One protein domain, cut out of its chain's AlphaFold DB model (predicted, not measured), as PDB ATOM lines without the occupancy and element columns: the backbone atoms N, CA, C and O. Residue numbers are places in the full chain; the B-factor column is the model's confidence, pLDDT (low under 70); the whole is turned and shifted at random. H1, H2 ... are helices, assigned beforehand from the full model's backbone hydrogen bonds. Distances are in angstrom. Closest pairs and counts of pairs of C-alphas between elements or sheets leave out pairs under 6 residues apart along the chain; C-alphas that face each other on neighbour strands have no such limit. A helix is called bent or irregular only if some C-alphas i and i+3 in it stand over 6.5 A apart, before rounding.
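What this domain is: This is residues 412 to 531 of the 645 residues of an uncharacterized protein of Capitella teleta (UniProt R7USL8). An elongated assembly of ten short helices is built in two halves along its longest axis: in one, H1 sits among H2, H3, H6, H7 and H8; in the other, the hairpin of H3 and H4 reaches out to H5. The chain runs out from H1 to H5, returns by a long link and H6 and H7, and turns through H8 and H9 at the far end into H10, which folds back near H1. The printed part has 120 residues with ten named helices, H1 to H10 in that order, and no named strand: the class is all helix, and the helices that touch are mostly crossed. The whole is compact by its radius of gyration of the C-alphas, 15.5 A, and spans 48 by 26 by 25 A.

How they stand to each other: H1, residues 412 to 418, is the hub, touching five other helices. It touches H2, residues 422 to 425, where the closest C-alphas, those of Asn 416 and Ser 422, are 6.2 A apart. H1 only just touches residues 433 to 437 of H3, residues 431 to 442, with 3 pairs of C-alphas within 8 A; the closest, Ala 412 and Trp 434, are 5.4 A apart, and the tilt is steep at 63 degrees, opposite ways. H3 and H4, residues 444 to 455, form a helical hairpin at a steep tilt of 39 degrees, opposite ways, with the closest C-alphas, Tyr 439 and Gly 447, 4.2 A apart. H4 only just touches H5, residues 462 to 473, with 3 pairs of C-alphas within 8 A, the closest being Ile 450 and Ile 468 at 6.5 A. H6, residues 487 to 496, touches H1 at a steep tilt of 57 degrees, the same way, with the closest C-alphas, Ser 413 and Leu 495, 5.8 A apart. H7, residues 499 to 504, touches H1 with the C-alphas of Val 417 and Lys 499 closest at 6.1 A; H6 and H7 meet only through their link. H8, residues 507 to 513, touches H1 at a steep tilt of 54 degrees, the same way, the closest C-alphas being Ile 418 and His 508 at 4.7 A. H8 touches H9, residues 515 to 518, only at the corner, with Lys 511 and Phe 518 closest at 4.8 A between C-alphas. H9 touches H10, residues 521 to 529, only at the corner too, with the C-alphas of Phe 518 and Ile 524 closest at 5.5 A. H10 is close to H1 but not clearly touching: the closest C-alphas, Ile 415 and Ile 521, are 6.8 A apart. Every O i to N i+4 pair is within hydrogen-bond range in H1, H3, H4, H5, H7 and H10; in H6 it is 5 of 6, in H8 1 of 3 beside 3 of 4 O i to N i+3 pairs, and H2 and H9 are too short for an O i to N i+4 pair.

Where its parts are: H1 begins at C-alpha 412 (-123.521, 78.173, 24.365). From first to last C-alpha H3 measures 16.4 A, H4 16.1 A, H5 16.2 A, H6 14.3 A and H10 12.6 A. H5 begins at C-alpha 462 (-135.330, 105.018, 24.945). H8 is irregular, but only just: C-alphas 508 and 511 are 7.0 A apart. H10 ends at C-alpha 529 (-118.378, 73.147, 13.110).

The domain as a whole: The two C-alphas farthest apart, those of Glu 462 and Leu 513, are 48.5 A apart. The printed part has no cut. The link from H5 to H6, residues 474 to 486, is long. The mean pLDDT of the printed part is 85.6; residues 424 to 427 and 477 to 480 are under 70.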
ATOM      1  N   ALA A 412    -123.775  77.633  23.032       91.12
ATOM      2  CA  ALA A 412    -123.521  78.173  24.365       91.12
ATOM      3  C   ALA A 412    -124.284  77.408  25.463       91.12
ATOM      4  O   ALA A 412    -123.773  77.226  26.568       91.12
ATOM      5  N   SER A 413    -125.488  76.916  25.163       90.94
ATOM      6  CA  SER A 413    -126.259  76.088  26.096       90.94
ATOM      7  C   SER A 413    -125.594  74.734  26.347       90.94
ATOM      8  O   SER A 413    -125.450  74.323  27.497       90.94
ATOM      9  N   ILE A 414    -125.143  74.067  25.278       92.19
ATOM     10  CA  ILE A 414    -124.415  72.792  25.359       92.19
ATOM     11  C   ILE A 414    -123.151  72.958  26.209       92.19
ATOM     12  O   ILE A 414    -122.937  72.201  27.156       92.19
ATOM     13  N   ILE A 415    -122.341  73.979  25.914       92.25
ATOM     14  CA  ILE A 415    -121.101  74.252  26.649       92.25
ATOM     15  C   ILE A 415    -121.390  74.492  28.132       92.25
ATOM     16  O   ILE A 415    -120.712  73.911  28.969       92.25
ATOM     17  N   ASN A 416    -122.410  75.282  28.469       89.75
ATOM     18  CA  ASN A 416    -122.757  75.570  29.863       89.75
ATOM     19  C   ASN A 416    -123.230  74.353  30.665       89.75
ATOM     20  O   ASN A 416    -123.185  74.390  31.892       89.75
ATOM     21  N   VAL A 417    -123.713  73.301  30.008       92.00
ATOM     22  CA  VAL A 417    -124.139  72.063  30.676       92.00
ATOM     23  C   VAL A 417    -122.966  71.097  30.838       92.00
ATOM     24  O   VAL A 417    -122.847  70.451  31.875       92.00
ATOM     25  N   ILE A 418    -122.085  71.022  29.838       93.44
ATOM     26  CA  ILE A 418    -120.905  70.141  29.841       93.44
ATOM     27  C   ILE A 418    -119.776  70.712  30.710       93.44
ATOM     28  O   ILE A 418    -119.109  69.980  31.442       93.44
ATOM     29  N   HIS A 419    -119.578  72.028  30.648       90.62
ATOM     30  CA  HIS A 419    -118.635  72.798  31.453       90.62
ATOM     31  C   HIS A 419    -119.417  73.836  32.268       90.62
ATOM     32  O   HIS A 419    -119.519  75.000  31.861       90.62
ATOM     33  N   PRO A 420    -120.007  73.417  33.408       85.44
ATOM     34  CA  PRO A 420    -120.851  74.270  34.230       85.44
ATOM     35  C   PRO A 420    -120.227  75.632  34.493       85.44
ATOM     36  O   PRO A 420    -119.059  75.731  34.862       85.44
ATOM     37  N   ASN A 421    -121.036  76.666  34.282       72.81
ATOM     38  CA  ASN A 421    -120.707  78.068  34.511       72.81
ATOM     39  C   ASN A 421    -119.504  78.608  33.716       72.81
ATOM     40  O   ASN A 421    -119.141  79.763  33.887       72.81
ATOM     41  N   SER A 422    -118.905  77.852  32.792       78.50
ATOM     42  CA  SER A 422    -117.679  78.305  32.119       78.50
ATOM     43  C   SER A 422    -117.890  79.541  31.250       78.50
ATOM     44  O   SER A 422    -117.012  80.396  31.178       78.50
ATOM     45  N   ILE A 423    -119.066  79.682  30.628       74.38
ATOM     46  CA  ILE A 423    -119.398  80.898  29.877       74.38
ATOM     47  C   ILE A 423    -119.807  82.026  30.828       74.38
ATOM     48  O   ILE A 423    -119.398  83.156  30.602       74.38
ATOM     49  N   SER A 424    -120.580  81.748  31.886       67.00
ATOM     50  CA  SER A 424    -121.022  82.793  32.825       67.00
ATOM     51  C   SER A 424    -119.883  83.363  33.671       67.00
ATOM     52  O   SER A 424    -119.876  84.562  33.939       67.00
ATOM     53  N   ASP A 425    -118.930  82.522  34.068       67.69
ATOM     54  CA  ASP A 425    -117.836  82.872  34.977       67.69
ATOM     55  C   ASP A 425    -116.724  83.637  34.249       67.69
ATOM     56  O   ASP A 425    -116.096  84.519  34.831       67.69
ATOM     57  N   ASP A 426    -116.519  83.355  32.957       69.06
ATOM     58  CA  ASP A 426    -115.574  84.071  32.097       69.06
ATOM     59  C   ASP A 426    -116.242  84.529  30.793       69.06
ATOM     60  O   ASP A 426    -115.858  84.184  29.665       69.06
ATOM     61  N   MET A 427    -117.259  85.376  30.962       67.88
ATOM     62  CA  MET A 427    -117.956  86.036  29.857       67.88
ATOM     63  C   MET A 427    -117.024  86.867  28.974       67.88
ATOM     64  O   MET A 427    -117.416  87.215  27.867       67.88
ATOM     65  N   THR A 428    -115.817  87.214  29.434       71.69
ATOM     66  CA  THR A 428    -114.848  87.976  28.636       71.69
ATOM     67  C   THR A 428    -114.161  87.065  27.626       71.69
ATOM     68  O   THR A 428    -114.126  87.397  26.440       71.69
ATOM     69  N   LYS A 429    -113.681  85.894  28.065       79.69
ATOM     70  CA  LYS A 429    -113.049  84.894  27.198       79.69
ATOM     71  C   LYS A 429    -114.040  84.272  26.218       79.69
ATOM     72  O   LYS A 429    -113.746  84.169  25.030       79.69
ATOM     73  N   TYR A 430    -115.235  83.911  26.687       81.25
ATOM     74  CA  TYR A 430    -116.235  83.210  25.872       81.25
ATOM     75  C   TYR A 430    -117.335  84.126  25.317       81.25
ATOM     76  O   TYR A 430    -118.331  83.643  24.770       81.25
ATOM     77  N   LYS A 431    -117.127  85.453  25.370       79.81
ATOM     78  CA  LYS A 431    -118.063  86.472  24.860       79.81
ATOM     79  C   LYS A 431    -118.512  86.183  23.433       79.81
ATOM     80  O   LYS A 431    -119.689  86.319  23.111       79.81
ATOM     81  N   ALA A 432    -117.567  85.808  22.573       84.75
ATOM     82  CA  ALA A 432    -117.816  85.581  21.155       84.75
ATOM     83  C   ALA A 432    -118.765  84.396  20.926       84.75
ATOM     84  O   ALA A 432    -119.694  84.517  20.137       84.75
ATOM     85  N   ILE A 433    -118.579  83.296  21.664       87.75
ATOM     86  CA  ILE A 433    -119.432  82.103  21.563       87.75
ATOM     87  C   ILE A 433    -120.837  82.435  22.050       87.75
ATOM     88  O   ILE A 433    -121.811  82.198  21.347       87.75
ATOM     89  N   TRP A 434    -120.932  83.029  23.241       84.56
ATOM     90  CA  TRP A 434    -122.217  83.389  23.824       84.56
ATOM     91  C   TRP A 434    -123.002  84.350  22.932       84.56
ATOM     92  O   TRP A 434    -124.183  84.135  22.677       84.56
ATOM     93  N   SER A 435    -122.335  85.390  22.429       80.44
ATOM     94  CA  SER A 435    -122.981  86.389  21.581       80.44
ATOM     95  C   SER A 435    -123.410  85.789  20.247       80.44
ATOM     96  O   SER A 435    -124.556  85.982  19.865       80.44
ATOM     97  N   ALA A 436    -122.560  84.988  19.592       85.62
ATOM     98  CA  ALA A 436    -122.930  84.268  18.375       85.62
ATOM     99  C   ALA A 436    -124.166  83.380  18.592       85.62
ATOM    100  O   ALA A 436    -125.147  83.531  17.871       85.62
ATOM    101  N   SER A 437    -124.172  82.546  19.635       88.81
ATOM    102  CA  SER A 437    -125.321  81.695  19.967       88.81
ATOM    103  C   SER A 437    -126.594  82.488  20.262       88.81
ATOM    104  O   SER A 437    -127.680  82.117  19.820       88.81
ATOM    105  N   LEU A 438    -126.480  83.608  20.981       85.38
ATOM    106  CA  LEU A 438    -127.616  84.490  21.216       85.38
ATOM    107  C   LEU A 438    -128.186  85.023  19.897       85.38
ATOM    108  O   LEU A 438    -129.402  85.032  19.725       85.38
ATOM    109  N   TYR A 439    -127.325  85.452  18.971       83.94
ATOM    110  CA  TYR A 439    -127.743  86.012  17.686       83.94
ATOM    111  C   TYR A 439    -128.400  84.979  16.784       83.94
ATOM    112  O   TYR A 439    -129.435  85.275  16.196       83.94
ATOM    113  N   GLU A 440    -127.857  83.768  16.716       85.75
ATOM    114  CA  GLU A 440    -128.476  82.661  15.982       85.75
ATOM    115  C   GLU A 440    -129.820  82.259  16.622       85.75
ATOM    116  O   GLU A 440    -130.775  81.900  15.933       85.75
ATOM    117  N   HIS A 441    -129.951  82.385  17.946       88.19
ATOM    118  CA  HIS A 441    -131.200  82.085  18.641       88.19
ATOM    119  C   HIS A 441    -132.311  83.105  18.343       88.19
ATOM    120  O   HIS A 441    -133.418  82.722  17.957       88.19
ATOM    121  N   VAL A 442    -132.035  84.406  18.474       86.56
ATOM    122  CA  VAL A 442    -133.028  85.473  18.213       86.56
ATOM    123  C   VAL A 442    -133.175  85.797  16.715       86.56
ATOM    124  O   VAL A 442    -134.163  86.402  16.280       86.56
ATOM    125  N   GLY A 443    -132.208  85.368  15.905       84.31
ATOM    126  CA  GLY A 443    -132.060  85.625  14.475       84.31
ATOM    127  C   GLY A 443    -131.234  86.861  14.148       84.31
ATOM    128  O   GLY A 443    -131.278  87.852  14.872       84.31
ATOM    129  N   ALA A 444    -130.585  86.842  12.980       79.81
ATOM    130  CA  ALA A 444    -129.612  87.849  12.542       79.81
ATOM    131  C   ALA A 444    -130.038  89.316  12.770       79.81
ATOM    132  O   ALA A 444    -129.328  90.060  13.438       79.81
ATOM    133  N   ILE A 445    -131.220  89.726  12.286       82.81
ATOM    134  CA  ILE A 445    -131.683  91.128  12.378       82.81
ATOM    135  C   ILE A 445    -131.877  91.564  13.838       82.81
ATOM    136  O   ILE A 445    -131.440  92.639  14.241       82.81
ATOM    137  N   SER A 446    -132.553  90.734  14.634       86.00
ATOM    138  CA  SER A 446    -132.788  91.002  16.055       86.00
ATOM    139  C   SER A 446    -131.478  90.953  16.844       86.00
ATOM    140  O   SER A 446    -131.253  91.765  17.737       86.00
ATOM    141  N   GLY A 447    -130.590  90.030  16.473       84.69
ATOM    142  CA  GLY A 447    -129.291  89.833  17.091       84.69
ATOM    143  C   GLY A 447    -128.368  91.030  16.900       84.69
ATOM    144  O   GLY A 447    -127.767  91.480  17.868       84.69
ATOM    145  N   GLU A 448    -128.312  91.613  15.703       83.62
ATOM    146  CA  GLU A 448    -127.521  92.824  15.438       83.62
ATOM    147  C   GLU A 448    -127.971  94.018  16.290       83.62
ATOM    148  O   GLU A 448    -127.135  94.743  16.833       83.62
ATOM    149  N   LYS A 449    -129.285  94.191  16.473       87.00
ATOM    150  CA  LYS A 449    -129.837  95.245  17.339       87.00
ATOM    151  C   LYS A 449    -129.461  95.020  18.797       87.00
ATOM    152  O   LYS A 449    -128.972  95.934  19.461       87.00
ATOM    153  N   ILE A 450    -129.615  93.784  19.273       86.88
ATOM    154  CA  ILE A 450    -129.223  93.402  20.631       86.88
ATOM    155  C   ILE A 450    -127.716  93.579  20.833       86.88
ATOM    156  O   ILE A 450    -127.304  94.066  21.880       86.88
ATOM    157  N   LYS A 451    -126.888  93.256  19.832       83.69
ATOM    158  CA  LYS A 451    -125.431  93.420  19.880       83.69
ATOM    159  C   LYS A 451    -125.019  94.862  20.135       83.69
ATOM    160  O   LYS A 451    -124.201  95.101  21.020       83.69
ATOM    161  N   ALA A 452    -125.574  95.792  19.360       83.69
ATOM    162  CA  ALA A 452    -125.220  97.204  19.450       83.69
ATOM    163  C   ALA A 452    -125.439  97.740  20.874       83.69
ATOM    164  O   ALA A 452    -124.560  98.391  21.434       83.69
ATOM    165  N   ILE A 453    -126.563  97.373  21.494       85.31
ATOM    166  CA  ILE A 453    -126.888  97.777  22.867       85.31
ATOM    167  C   ILE A 453    -126.104  96.961  23.897       85.31
ATOM    168  O   ILE A 453    -125.697  97.488  24.924       85.31
ATOM    169  N   TYR A 454    -125.848  95.679  23.652       82.94
ATOM    170  CA  TYR A 454    -125.074  94.848  24.573       82.94
ATOM    171  C   TYR A 454    -123.622  95.330  24.723       82.94
ATOM    172  O   TYR A 454    -123.036  95.233  25.807       82.94
ATOM    173  N   GLU A 455    -123.024  95.828  23.638       83.00
ATOM    174  CA  GLU A 455    -121.655  96.347  23.630       83.00
ATOM    175  C   GLU A 455    -121.538  97.702  24.330       83.00
ATOM    176  O   GLU A 455    -120.582  97.892  25.087       83.00
ATOM    177  N   ASP A 456    -122.527  98.582  24.164       85.38
ATOM    178  CA  ASP A 456    -122.588  99.872  24.852       85.38
ATOM    179  C   ASP A 456    -124.000 100.189  25.388       85.38
ATOM    180  O   ASP A 456    -124.740 100.989  24.813       85.38
ATOM    181  N   PRO A 457    -124.397  99.593  26.530       85.94
ATOM    182  CA  PRO A 457    -125.764  99.735  27.034       85.94
ATOM    183  C   PRO A 457    -126.125 101.168  27.436       85.94
ATOM    184  O   PRO A 457    -127.297 101.529  27.474       85.94
ATOM    185  N   LYS A 458    -125.130 101.997  27.768       87.12
ATOM    186  CA  LYS A 458    -125.361 103.355  28.277       87.12
ATOM    187  C   LYS A 458    -125.609 104.376  27.169       87.12
ATOM    188  O   LYS A 458    -126.111 105.453  27.476       87.12
ATOM    189  N   SER A 459    -125.258 104.068  25.922       88.75
ATOM    190  CA  SER A 459    -125.506 104.957  24.781       88.75
ATOM    191  C   SER A 459    -126.836 104.697  24.075       88.75
ATOM    192  O   SER A 459    -127.220 105.484  23.210       88.75
ATOM    193  N   ALA A 460    -127.551 103.635  24.451       89.75
ATOM    194  CA  ALA A 460    -128.836 103.292  23.863       89.75
ATOM    195  C   ALA A 460    -129.937 104.301  24.235       89.75
ATOM    196  O   ALA A 460    -130.118 104.634  25.410       89.75
ATOM    197  N   SER A 461    -130.690 104.766  23.234       91.62
ATOM    198  CA  SER A 461    -131.852 105.641  23.428       91.62
ATOM    199  C   SER A 461    -133.064 104.879  23.975       91.62
ATOM    200  O   SER A 461    -133.122 103.650  23.914       91.62
ATOM    201  N   GLU A 462    -134.065 105.610  24.482       89.44
ATOM    202  CA  GLU A 462    -135.330 105.018  24.945       89.44
ATOM    203  C   GLU A 462    -136.026 104.208  23.838       89.44
ATOM    204  O   GLU A 462    -136.416 103.070  24.086       89.44
ATOM    205  N   ASP A 463    -136.072 104.727  22.605       91.19
ATOM    206  CA  ASP A 463    -136.652 104.023  21.450       91.19
ATOM    207  C   ASP A 463    -135.951 102.682  21.167       91.19
ATOM    208  O   ASP A 463    -136.590 101.681  20.843       91.19
ATOM    209  N   GLN A 464    -134.619 102.635  21.300       91.31
ATOM    210  CA  GLN A 464    -133.862 101.401  21.082       91.31
ATOM    211  C   GLN A 464    -134.103 100.386  22.208       91.31
ATOM    212  O   GLN A 464    -134.174  99.181  21.952       91.31
ATOM    213  N   TRP A 465    -134.261 100.853  23.450       90.38
ATOM    214  CA  TRP A 465    -134.654  99.997  24.568       90.38
ATOM    215  C   TRP A 465    -136.069  99.450  24.404       90.38
ATOM    216  O   TRP A 465    -136.290  98.273  24.685       90.38
ATOM    217  N   GLU A 466    -137.022 100.255  23.933       90.12
ATOM    218  CA  GLU A 466    -138.378  99.795  23.623       90.12
ATOM    219  C   GLU A 466    -138.351  98.709  22.539       90.12
ATOM    220  O   GLU A 466    -138.953  97.649  22.703       90.12
ATOM    221  N   GLU A 467    -137.583  98.917  21.469       90.12
ATOM    222  CA  GLU A 467    -137.428  97.928  20.404       90.12
ATOM    223  C   GLU A 467    -136.831  96.604  20.909       90.12
ATOM    224  O   GLU A 467    -137.350  95.534  20.580       90.12
ATOM    225  N   ILE A 468    -135.776  96.647  21.729       88.50
ATOM    226  CA  ILE A 468    -135.198  95.432  22.320       88.50
ATOM    227  C   ILE A 468    -136.190  94.734  23.242       88.50
ATOM    228  O   ILE A 468    -136.286  93.510  23.205       88.50
ATOM    229  N   ASN A 469    -136.920  95.485  24.063       88.75
ATOM    230  CA  ASN A 469    -137.914  94.903  24.955       88.75
ATOM    231  C   ASN A 469    -139.022  94.202  24.169       88.75
ATOM    232  O   ASN A 469    -139.327  93.056  24.472       88.75
ATOM    233  N   ASN A 470    -139.506  94.810  23.085       88.31
ATOM    234  CA  ASN A 470    -140.466  94.169  22.185       88.31
ATOM    235  C   ASN A 470    -139.913  92.873  21.568       88.31
ATOM    236  O   ASN A 470    -140.639  91.893  21.447       88.31
ATOM    237  N   ILE A 471    -138.627  92.841  21.195       87.50
ATOM    238  CA  ILE A 471    -137.973  91.623  20.684       87.50
ATOM    239  C   ILE A 471    -137.874  90.548  21.773       87.50
ATOM    240  O   ILE A 471    -138.049  89.368  21.489       87.50
ATOM    241  N   LEU A 472    -137.524  90.930  23.002       85.75
ATOM    242  CA  LEU A 472    -137.276  89.993  24.097       85.75
ATOM    243  C   LEU A 472    -138.563  89.500  24.766       85.75
ATOM    244  O   LEU A 472    -138.564  88.388  25.294       85.75
ATOM    245  N   ASP A 473    -139.649  90.267  24.705       85.44
ATOM    246  CA  ASP A 473    -140.973  89.864  25.188       85.44
ATOM    247  C   ASP A 473    -141.477  88.592  24.481       85.44
ATOM    248  O   ASP A 473    -142.124  87.763  25.119       85.44
ATOM    249  N   ASP A 474    -141.092  88.358  23.220       81.50
ATOM    250  CA  ASP A 474    -141.385  87.104  22.505       81.50
ATOM    251  C   ASP A 474    -140.744  85.874  23.168       81.50
ATOM    252  O   ASP A 474    -141.213  84.750  22.994       81.50
ATOM    253  N   PHE A 475    -139.664  86.073  23.926       79.44
ATOM    254  CA  PHE A 475    -138.922  84.997  24.566       79.44
ATOM    255  C   PHE A 475    -139.208  84.897  26.063       79.44
ATOM    256  O   PHE A 475    -139.012  83.834  26.642       79.44
ATOM    257  N   PHE A 476    -139.626  85.954  26.754       75.94
ATOM    258  CA  PHE A 476    -139.856  85.896  28.200       75.94
ATOM    259  C   PHE A 476    -141.348  85.795  28.539       75.94
ATOM    260  O   PHE A 476    -142.138  86.658  28.198       75.94
ATOM    261  N   GLU A 477    -141.735  84.786  29.333       67.75
ATOM    262  CA  GLU A 477    -143.134  84.600  29.781       67.75
ATOM    263  C   GLU A 477    -143.686  85.750  30.649       67.75
ATOM    264  O   GLU A 477    -144.883  85.809  30.933       67.75
ATOM    265  N   LYS A 478    -142.815  86.636  31.137       68.69
ATOM    266  CA  LYS A 478    -143.187  87.828  31.901       68.69
ATOM    267  C   LYS A 478    -142.568  89.032  31.210       68.69
ATOM    268  O   LYS A 478    -141.381  88.961  30.898       68.69
ATOM    269  N   ASN A 479    -143.329  90.121  31.093       64.94
ATOM    270  CA  ASN A 479    -142.835  91.419  30.627       64.94
ATOM    271  C   ASN A 479    -141.702  91.875  31.553       64.94
ATOM    272  O   ASN A 479    -141.933  92.420  32.639       64.94
ATOM    273  N   TYR A 480    -140.471  91.571  31.162       67.88
ATOM    274  CA  TYR A 480    -139.277  91.962  31.883       67.88
ATOM    275  C   TYR A 480    -138.681  93.141  31.145       67.88
ATOM    276  O   TYR A 480    -138.097  92.968  30.084       67.88
ATOM    277  N   LEU A 481    -138.777  94.324  31.750       81.69
ATOM    278  CA  LEU A 481    -138.136  95.506  31.201       81.69
ATOM    279  C   LEU A 481    -136.612  95.359  31.309       81.69
ATOM    280  O   LEU A 481    -136.026  95.393  32.400       81.69
ATOM    281  N   VAL A 482    -135.985  95.153  30.163       85.44
ATOM    282  CA  VAL A 482    -134.546  95.134  29.964       85.44
ATOM    283  C   VAL A 482    -134.038  96.564  29.829       85.44
ATOM    284  O   VAL A 482    -134.636  97.393  29.143       85.44
ATOM    285  N   ASN A 483    -132.945  96.855  30.527       88.88
ATOM    286  CA  ASN A 483    -132.283  98.151  30.563       88.88
ATOM    287  C   ASN A 483    -130.760  97.979  30.682       88.88
ATOM    288  O   ASN A 483    -130.240  96.858  30.752       88.88
ATOM    289  N   ALA A 484    -130.041  99.102  30.725       87.88
ATOM    290  CA  ALA A 484    -128.581  99.119  30.749       87.88
ATOM    291  C   ALA A 484    -127.970  98.328  31.919       87.88
ATOM    292  O   ALA A 484    -126.888  97.757  31.769       87.88
ATOM    293  N   ASP A 485    -128.670  98.266  33.052       87.44
ATOM    294  CA  ASP A 485    -128.175  97.634  34.272       87.44
ATOM    295  C   ASP A 485    -128.375  96.114  34.267       87.44
ATOM    296  O   ASP A 485    -127.588  95.391  34.873       87.44
ATOM    297  N   ASN A 486    -129.412  95.613  33.587       86.56
ATOM    298  CA  ASN A 486    -129.826  94.209  33.688       86.56
ATOM    299  C   ASN A 486    -129.685  93.395  32.388       86.56
ATOM    300  O   ASN A 486    -129.849  92.174  32.427       86.56
ATOM    301  N   ILE A 487    -129.366  94.027  31.249       85.25
ATOM    302  CA  ILE A 487    -129.321  93.365  29.933       85.25
ATOM    303  C   ILE A 487    -128.425  92.124  29.916       85.25
ATOM    304  O   ILE A 487    -128.796  91.099  29.346       85.25
ATOM    305  N   ARG A 488    -127.267  92.179  30.580       80.88
ATOM    306  CA  ARG A 488    -126.307  91.066  30.592       80.88
ATOM    307  C   ARG A 488    -126.864  89.843  31.303       80.88
ATOM    308  O   ARG A 488    -126.871  88.751  30.738       80.88
ATOM    309  N   ASP A 489    -127.393  90.048  32.502       80.44
ATOM    310  CA  ASP A 489    -127.968  88.977  33.309       80.44
ATOM    311  C   ASP A 489    -129.202  88.387  32.620       80.44
ATOM    312  O   ASP A 489    -129.363  87.169  32.540       80.44
ATOM    313  N   LYS A 490    -130.055  89.243  32.044       82.88
ATOM    314  CA  LYS A 490    -131.279  88.816  31.354       82.88
ATOM    315  C   LYS A 490    -130.997  87.970  30.124       82.88
ATOM    316  O   LYS A 490    -131.581  86.898  29.981       82.88
ATOM    317  N   LEU A 491    -130.087  88.411  29.262       82.81
ATOM    318  CA  LEU A 491    -129.711  87.630  28.087       82.81
ATOM    319  C   LEU A 491    -128.990  86.335  28.486       82.81
ATOM    320  O   LEU A 491    -129.169  85.311  27.833       82.81
ATOM    321  N   SER A 492    -128.206  86.342  29.571       79.19
ATOM    322  CA  SER A 492    -127.572  85.123  30.091       79.19
ATOM    323  C   SER A 492    -128.625  84.086  30.495       79.19
ATOM    324  O   SER A 492    -128.550  82.923  30.090       79.19
ATOM    325  N   HIS A 493    -129.680  84.523  31.189       80.56
ATOM    326  CA  HIS A 493    -130.803  83.662  31.549       80.56
ATOM    327  C   HIS A 493    -131.533  83.062  30.344       80.56
ATOM    328  O   HIS A 493    -132.028  81.942  30.456       80.56
ATOM    329  N   LEU A 494    -131.596  83.762  29.205       82.88
ATOM    330  CA  LEU A 494    -132.274  83.268  28.004       82.88
ATOM    331  C   LEU A 494    -131.673  81.944  27.515       82.88
ATOM    332  O   LEU A 494    -132.403  80.976  27.318       82.88
ATOM    333  N   LEU A 495    -130.345  81.877  27.395       80.94
ATOM    334  CA  LEU A 495    -129.655  80.661  26.952       80.94
ATOM    335  C   LEU A 495    -129.628  79.588  28.050       80.94
ATOM    336  O   LEU A 495    -129.670  78.395  27.763       80.94
ATOM    337  N   GLN A 496    -129.632  79.992  29.323       81.56
ATOM    338  CA  GLN A 496    -129.661  79.056  30.451       81.56
ATOM    339  C   GLN A 496    -130.996  78.317  30.624       81.56
ATOM    340  O   GLN A 496    -131.034  77.325  31.353       81.56
ATOM    341  N   LYS A 497    -132.082  78.730  29.955       84.31
ATOM    342  CA  LYS A 497    -133.386  78.039  30.032       84.31
ATOM    343  C   LYS A 497    -133.313  76.556  29.673       84.31
ATOM    344  O   LYS A 497    -134.028  75.745  30.257       84.31
ATOM    345  N   SER A 498    -132.428  76.206  28.746       87.69
ATOM    346  CA  SER A 498    -132.242  74.833  28.281       87.69
ATOM    347  C   SER A 498    -131.462  73.956  29.260       87.69
ATOM    348  O   SER A 498    -131.456  72.740  29.081       87.69
ATOM    349  N   LYS A 499    -130.833  74.530  30.300       88.62
ATOM    350  CA  LYS A 499    -129.932  73.815  31.217       88.62
ATOM    351  C   LYS A 499    -130.577  72.549  31.773       88.62
ATOM    352  O   LYS A 499    -130.064  71.458  31.551       88.62
ATOM    353  N   THR A 500    -131.741  72.682  32.406       89.19
ATOM    354  CA  THR A 500    -132.478  71.545  32.976       89.19
ATOM    355  C   THR A 500    -132.830  70.504  31.911       89.19
ATOM    356  O   THR A 500    -132.726  69.305  32.156       89.19
ATOM    357  N   SER A 501    -133.240  70.942  30.716       91.38
ATOM    358  CA  SER A 501    -133.632  70.027  29.641       91.38
ATOM    359  C   SER A 501    -132.446  69.229  29.102       91.38
ATOM    360  O   SER A 501    -132.546  68.018  28.918       91.38
ATOM    361  N   LEU A 502    -131.301  69.883  28.911       92.50
ATOM    362  CA  LEU A 502    -130.063  69.254  28.454       92.50
ATOM    363  C   LEU A 502    -129.436  68.358  29.537       92.50
ATOM    364  O   LEU A 502    -128.891  67.299  29.224       92.50
ATOM    365  N   GLU A 503    -129.556  68.727  30.815       92.12
ATOM    366  CA  GLU A 503    -129.183  67.866  31.941       92.12
ATOM    367  C   GLU A 503    -130.022  66.580  31.958       92.12
ATOM    368  O   GLU A 503    -129.458  65.494  32.093       92.12
ATOM    369  N   LEU A 504    -131.342  66.678  31.740       92.62
ATOM    370  CA  LEU A 504    -132.246  65.521  31.627       92.62
ATOM    371  C   LEU A 504    -131.942  64.636  30.415       92.62
ATOM    372  O   LEU A 504    -132.108  63.419  30.494       92.62
ATOM    373  N   MET A 505    -131.468  65.225  29.317       93.50
ATOM    374  CA  MET A 505    -130.942  64.491  28.161       93.50
ATOM    375  C   MET A 505    -129.589  63.811  28.444       93.50
ATOM    376  O   MET A 505    -129.108  63.042  27.614       93.50
ATOM    377  N   GLY A 506    -128.967  64.069  29.598       93.44
ATOM    378  CA  GLY A 506    -127.705  63.456  30.010       93.44
ATOM    379  C   GLY A 506    -126.457  64.124  29.434       93.44
ATOM    380  O   GLY A 506    -125.386  63.527  29.489       93.44
ATOM    381  N   LEU A 507    -126.552  65.347  28.889       93.81
ATOM    382  CA  LEU A 507    -125.389  66.017  28.282       93.81
ATOM    383  C   LEU A 507    -124.287  66.344  29.298       93.81
ATOM    384  O   LEU A 507    -123.119  66.379  28.933       93.81
ATOM    385  N   HIS A 508    -124.627  66.537  30.572       93.50
ATOM    386  CA  HIS A 508    -123.657  66.842  31.629       93.50
ATOM    387  C   HIS A 508    -122.577  65.754  31.803       93.50
ATOM    388  O   HIS A 508    -121.454  66.059  32.200       93.50
ATOM    389  N   ASP A 509    -122.876  64.501  31.442       94.44
ATOM    390  CA  ASP A 509    -121.923  63.388  31.514       94.44
ATOM    391  C   ASP A 509    -120.996  63.299  30.287       94.44
ATOM    392  O   ASP A 509    -120.020  62.544  30.298       94.44
ATOM    393  N   TRP A 510    -121.249  64.065  29.220       94.44
ATOM    394  CA  TRP A 510    -120.541  63.908  27.943       94.44
ATOM    395  C   TRP A 510    -119.059  64.253  28.027       94.44
ATOM    396  O   TRP A 510    -118.256  63.611  27.358       94.44
ATOM    397  N   LYS A 511    -118.673  65.184  28.909       94.12
ATOM    398  CA  LYS A 511    -117.260  65.465  29.198       94.12
ATOM    399  C   LYS A 511    -116.503  64.202  29.620       94.12
ATOM    400  O   LYS A 511    -115.363  63.997  29.225       94.12
ATOM    401  N   LYS A 512    -117.147  63.360  30.435       94.25
ATOM    402  CA  LYS A 512    -116.575  62.114  30.954       94.25
ATOM    403  C   LYS A 512    -116.675  60.974  29.944       94.25
ATOM    404  O   LYS A 512    -115.769  60.149  29.883       94.25
ATOM    405  N   LEU A 513    -117.785  60.896  29.212       92.50
ATOM    406  CA  LEU A 513    -118.041  59.813  28.261       92.50
ATOM    407  C   LEU A 513    -117.207  59.944  26.981       92.50
ATOM    408  O   LEU A 513    -116.778  58.924  26.453       92.50
ATOM    409  N   TYR A 514    -116.960  61.173  26.521       92.25
ATOM    410  CA  TYR A 514    -116.323  61.471  25.233       92.25
ATOM    411  C   TYR A 514    -115.285  62.609  25.369       92.25
ATOM    412  O   TYR A 514    -115.430  63.688  24.771       92.25
ATOM    413  N   PRO A 515    -114.245  62.432  26.204       92.62
ATOM    414  CA  PRO A 515    -113.260  63.480  26.483       92.62
ATOM    415  C   PRO A 515    -112.510  63.955  25.226       92.62
ATOM    416  O   PRO A 515    -112.078  65.104  25.142       92.62
ATOM    417  N   GLU A 516    -112.386  63.112  24.204       91.38
ATOM    418  CA  GLU A 516    -111.761  63.456  22.930       91.38
ATOM    419  C   GLU A 516    -112.449  64.633  22.216       91.38
ATOM    420  O   GLU A 516    -111.775  65.401  21.527       91.38
ATOM    421  N   HIS A 517    -113.752  64.825  22.442       90.00
ATOM    422  CA  HIS A 517    -114.549  65.890  21.829       90.00
ATOM    423  C   HIS A 517    -115.000  66.962  22.830       90.00
ATOM    424  O   HIS A 517    -115.138  68.124  22.454       90.00
ATOM    425  N   PHE A 518    -115.221  66.592  24.098       92.81
ATOM    426  CA  PHE A 518    -115.914  67.444  25.072       92.81
ATOM    427  C   PHE A 518    -115.086  67.819  26.310       92.81
ATOM    428  O   PHE A 518    -115.606  68.499  27.195       92.81
ATOM    429  N   ASP A 519    -113.806  67.436  26.390       92.50
ATOM    430  CA  ASP A 519    -112.927  67.801  27.520       92.50
ATOM    431  C   ASP A 519    -112.556  69.293  27.559       92.50
ATOM    432  O   ASP A 519    -112.311  69.844  28.629       92.50
ATOM    433  N   ASP A 520    -112.579  69.969  26.409       91.62
ATOM    434  CA  ASP A 520    -112.233  71.385  26.289       91.62
ATOM    435  C   ASP A 520    -113.249  72.142  25.418       91.62
ATOM    436  O   ASP A 520    -113.818  71.581  24.481       91.62
ATOM    437  N   ILE A 521    -113.489  73.419  25.728       91.75
ATOM    438  CA  ILE A 521    -114.484  74.247  25.032       91.75
ATOM    439  C   ILE A 521    -114.108  74.480  23.565       91.75
ATOM    440  O   ILE A 521    -114.987  74.419  22.705       91.75
ATOM    441  N   ASP A 522    -112.830  74.696  23.252       90.06
ATOM    442  CA  ASP A 522    -112.382  74.915  21.877       90.06
ATOM    443  C   ASP A 522    -112.583  73.646  21.038       90.06
ATOM    444  O   ASP A 522    -113.025  73.733  19.888       90.06
ATOM    445  N   LYS A 523    -112.388  72.460  21.637       91.94
ATOM    446  CA  LYS A 523    -112.714  71.173  20.997       91.94
ATOM    447  C   LYS A 523    -114.207  71.034  20.712       91.94
ATOM    448  O   LYS A 523    -114.564  70.581  19.629       91.94
ATOM    449  N   ILE A 524    -115.080  71.465  21.627       91.81
ATOM    450  CA  ILE A 524    -116.538  71.448  21.407       91.81
ATOM    451  C   ILE A 524    -116.914  72.370  20.244       91.81
ATOM    452  O   ILE A 524    -117.722  71.999  19.391       91.81
ATOM    453  N   VAL A 525    -116.321  73.565  20.183       89.88
ATOM    454  CA  VAL A 525    -116.547  74.520  19.091       89.88
ATOM    455  C   VAL A 525    -116.062  73.947  17.757       89.88
ATOM    456  O   VAL A 525    -116.769  74.044  16.755       89.88
ATOM    457  N   GLU A 526    -114.873  73.343  17.721       89.44
ATOM    458  CA  GLU A 526    -114.336  72.688  16.525       89.44
ATOM    459  C   GLU A 526    -115.203  71.507  16.085       89.44
ATOM    460  O   GLU A 526    -115.541  71.395  14.908       89.44
ATOM    461  N   PHE A 527    -115.622  70.672  17.033       87.25
ATOM    462  CA  PHE A 527    -116.512  69.543  16.801       87.25
ATOM    463  C   PHE A 527    -117.862  70.001  16.233       87.25
ATOM    464  O   PHE A 527    -118.295  69.500  15.199       87.25
ATOM    465  N   SER A 528    -118.493  71.020  16.826       86.56
ATOM    466  CA  SER A 528    -119.772  71.574  16.355       86.56
ATOM    467  C   SER A 528    -119.706  72.074  14.903       86.56
ATOM    468  O   SER A 528    -120.631  71.856  14.111       86.56
ATOM    469  N   LYS A 529    -118.581  72.678  14.494       83.06
ATOM    470  CA  LYS A 529    -118.378  73.147  13.110       83.06
ATOM    471  C   LYS A 529    -118.421  72.018  12.081       83.06
ATOM    472  O   LYS A 529    -118.783  72.275  10.937       83.06
ATOM    473  N   GLN A 530    -118.107  70.778  12.459       80.50
ATOM    474  CA  GLN A 530    -118.105  69.640  11.530       80.50
ATOM    475  C   GLN A 530    -119.510  69.291  11.013       80.50
ATOM    476  O   GLN A 530    -119.639  68.727   9.926       80.50
ATOM    477  N   PHE A 531    -120.554  69.675  11.754       78.38
ATOM    478  CA  PHE A 531    -121.955  69.394  11.425       78.38
ATOM    479  C   PHE A 531    -122.655  70.533  10.682       78.38
ATOM    480  O   PHE A 531    -123.796  70.365  10.249       78.38
TER     481      PHE A 531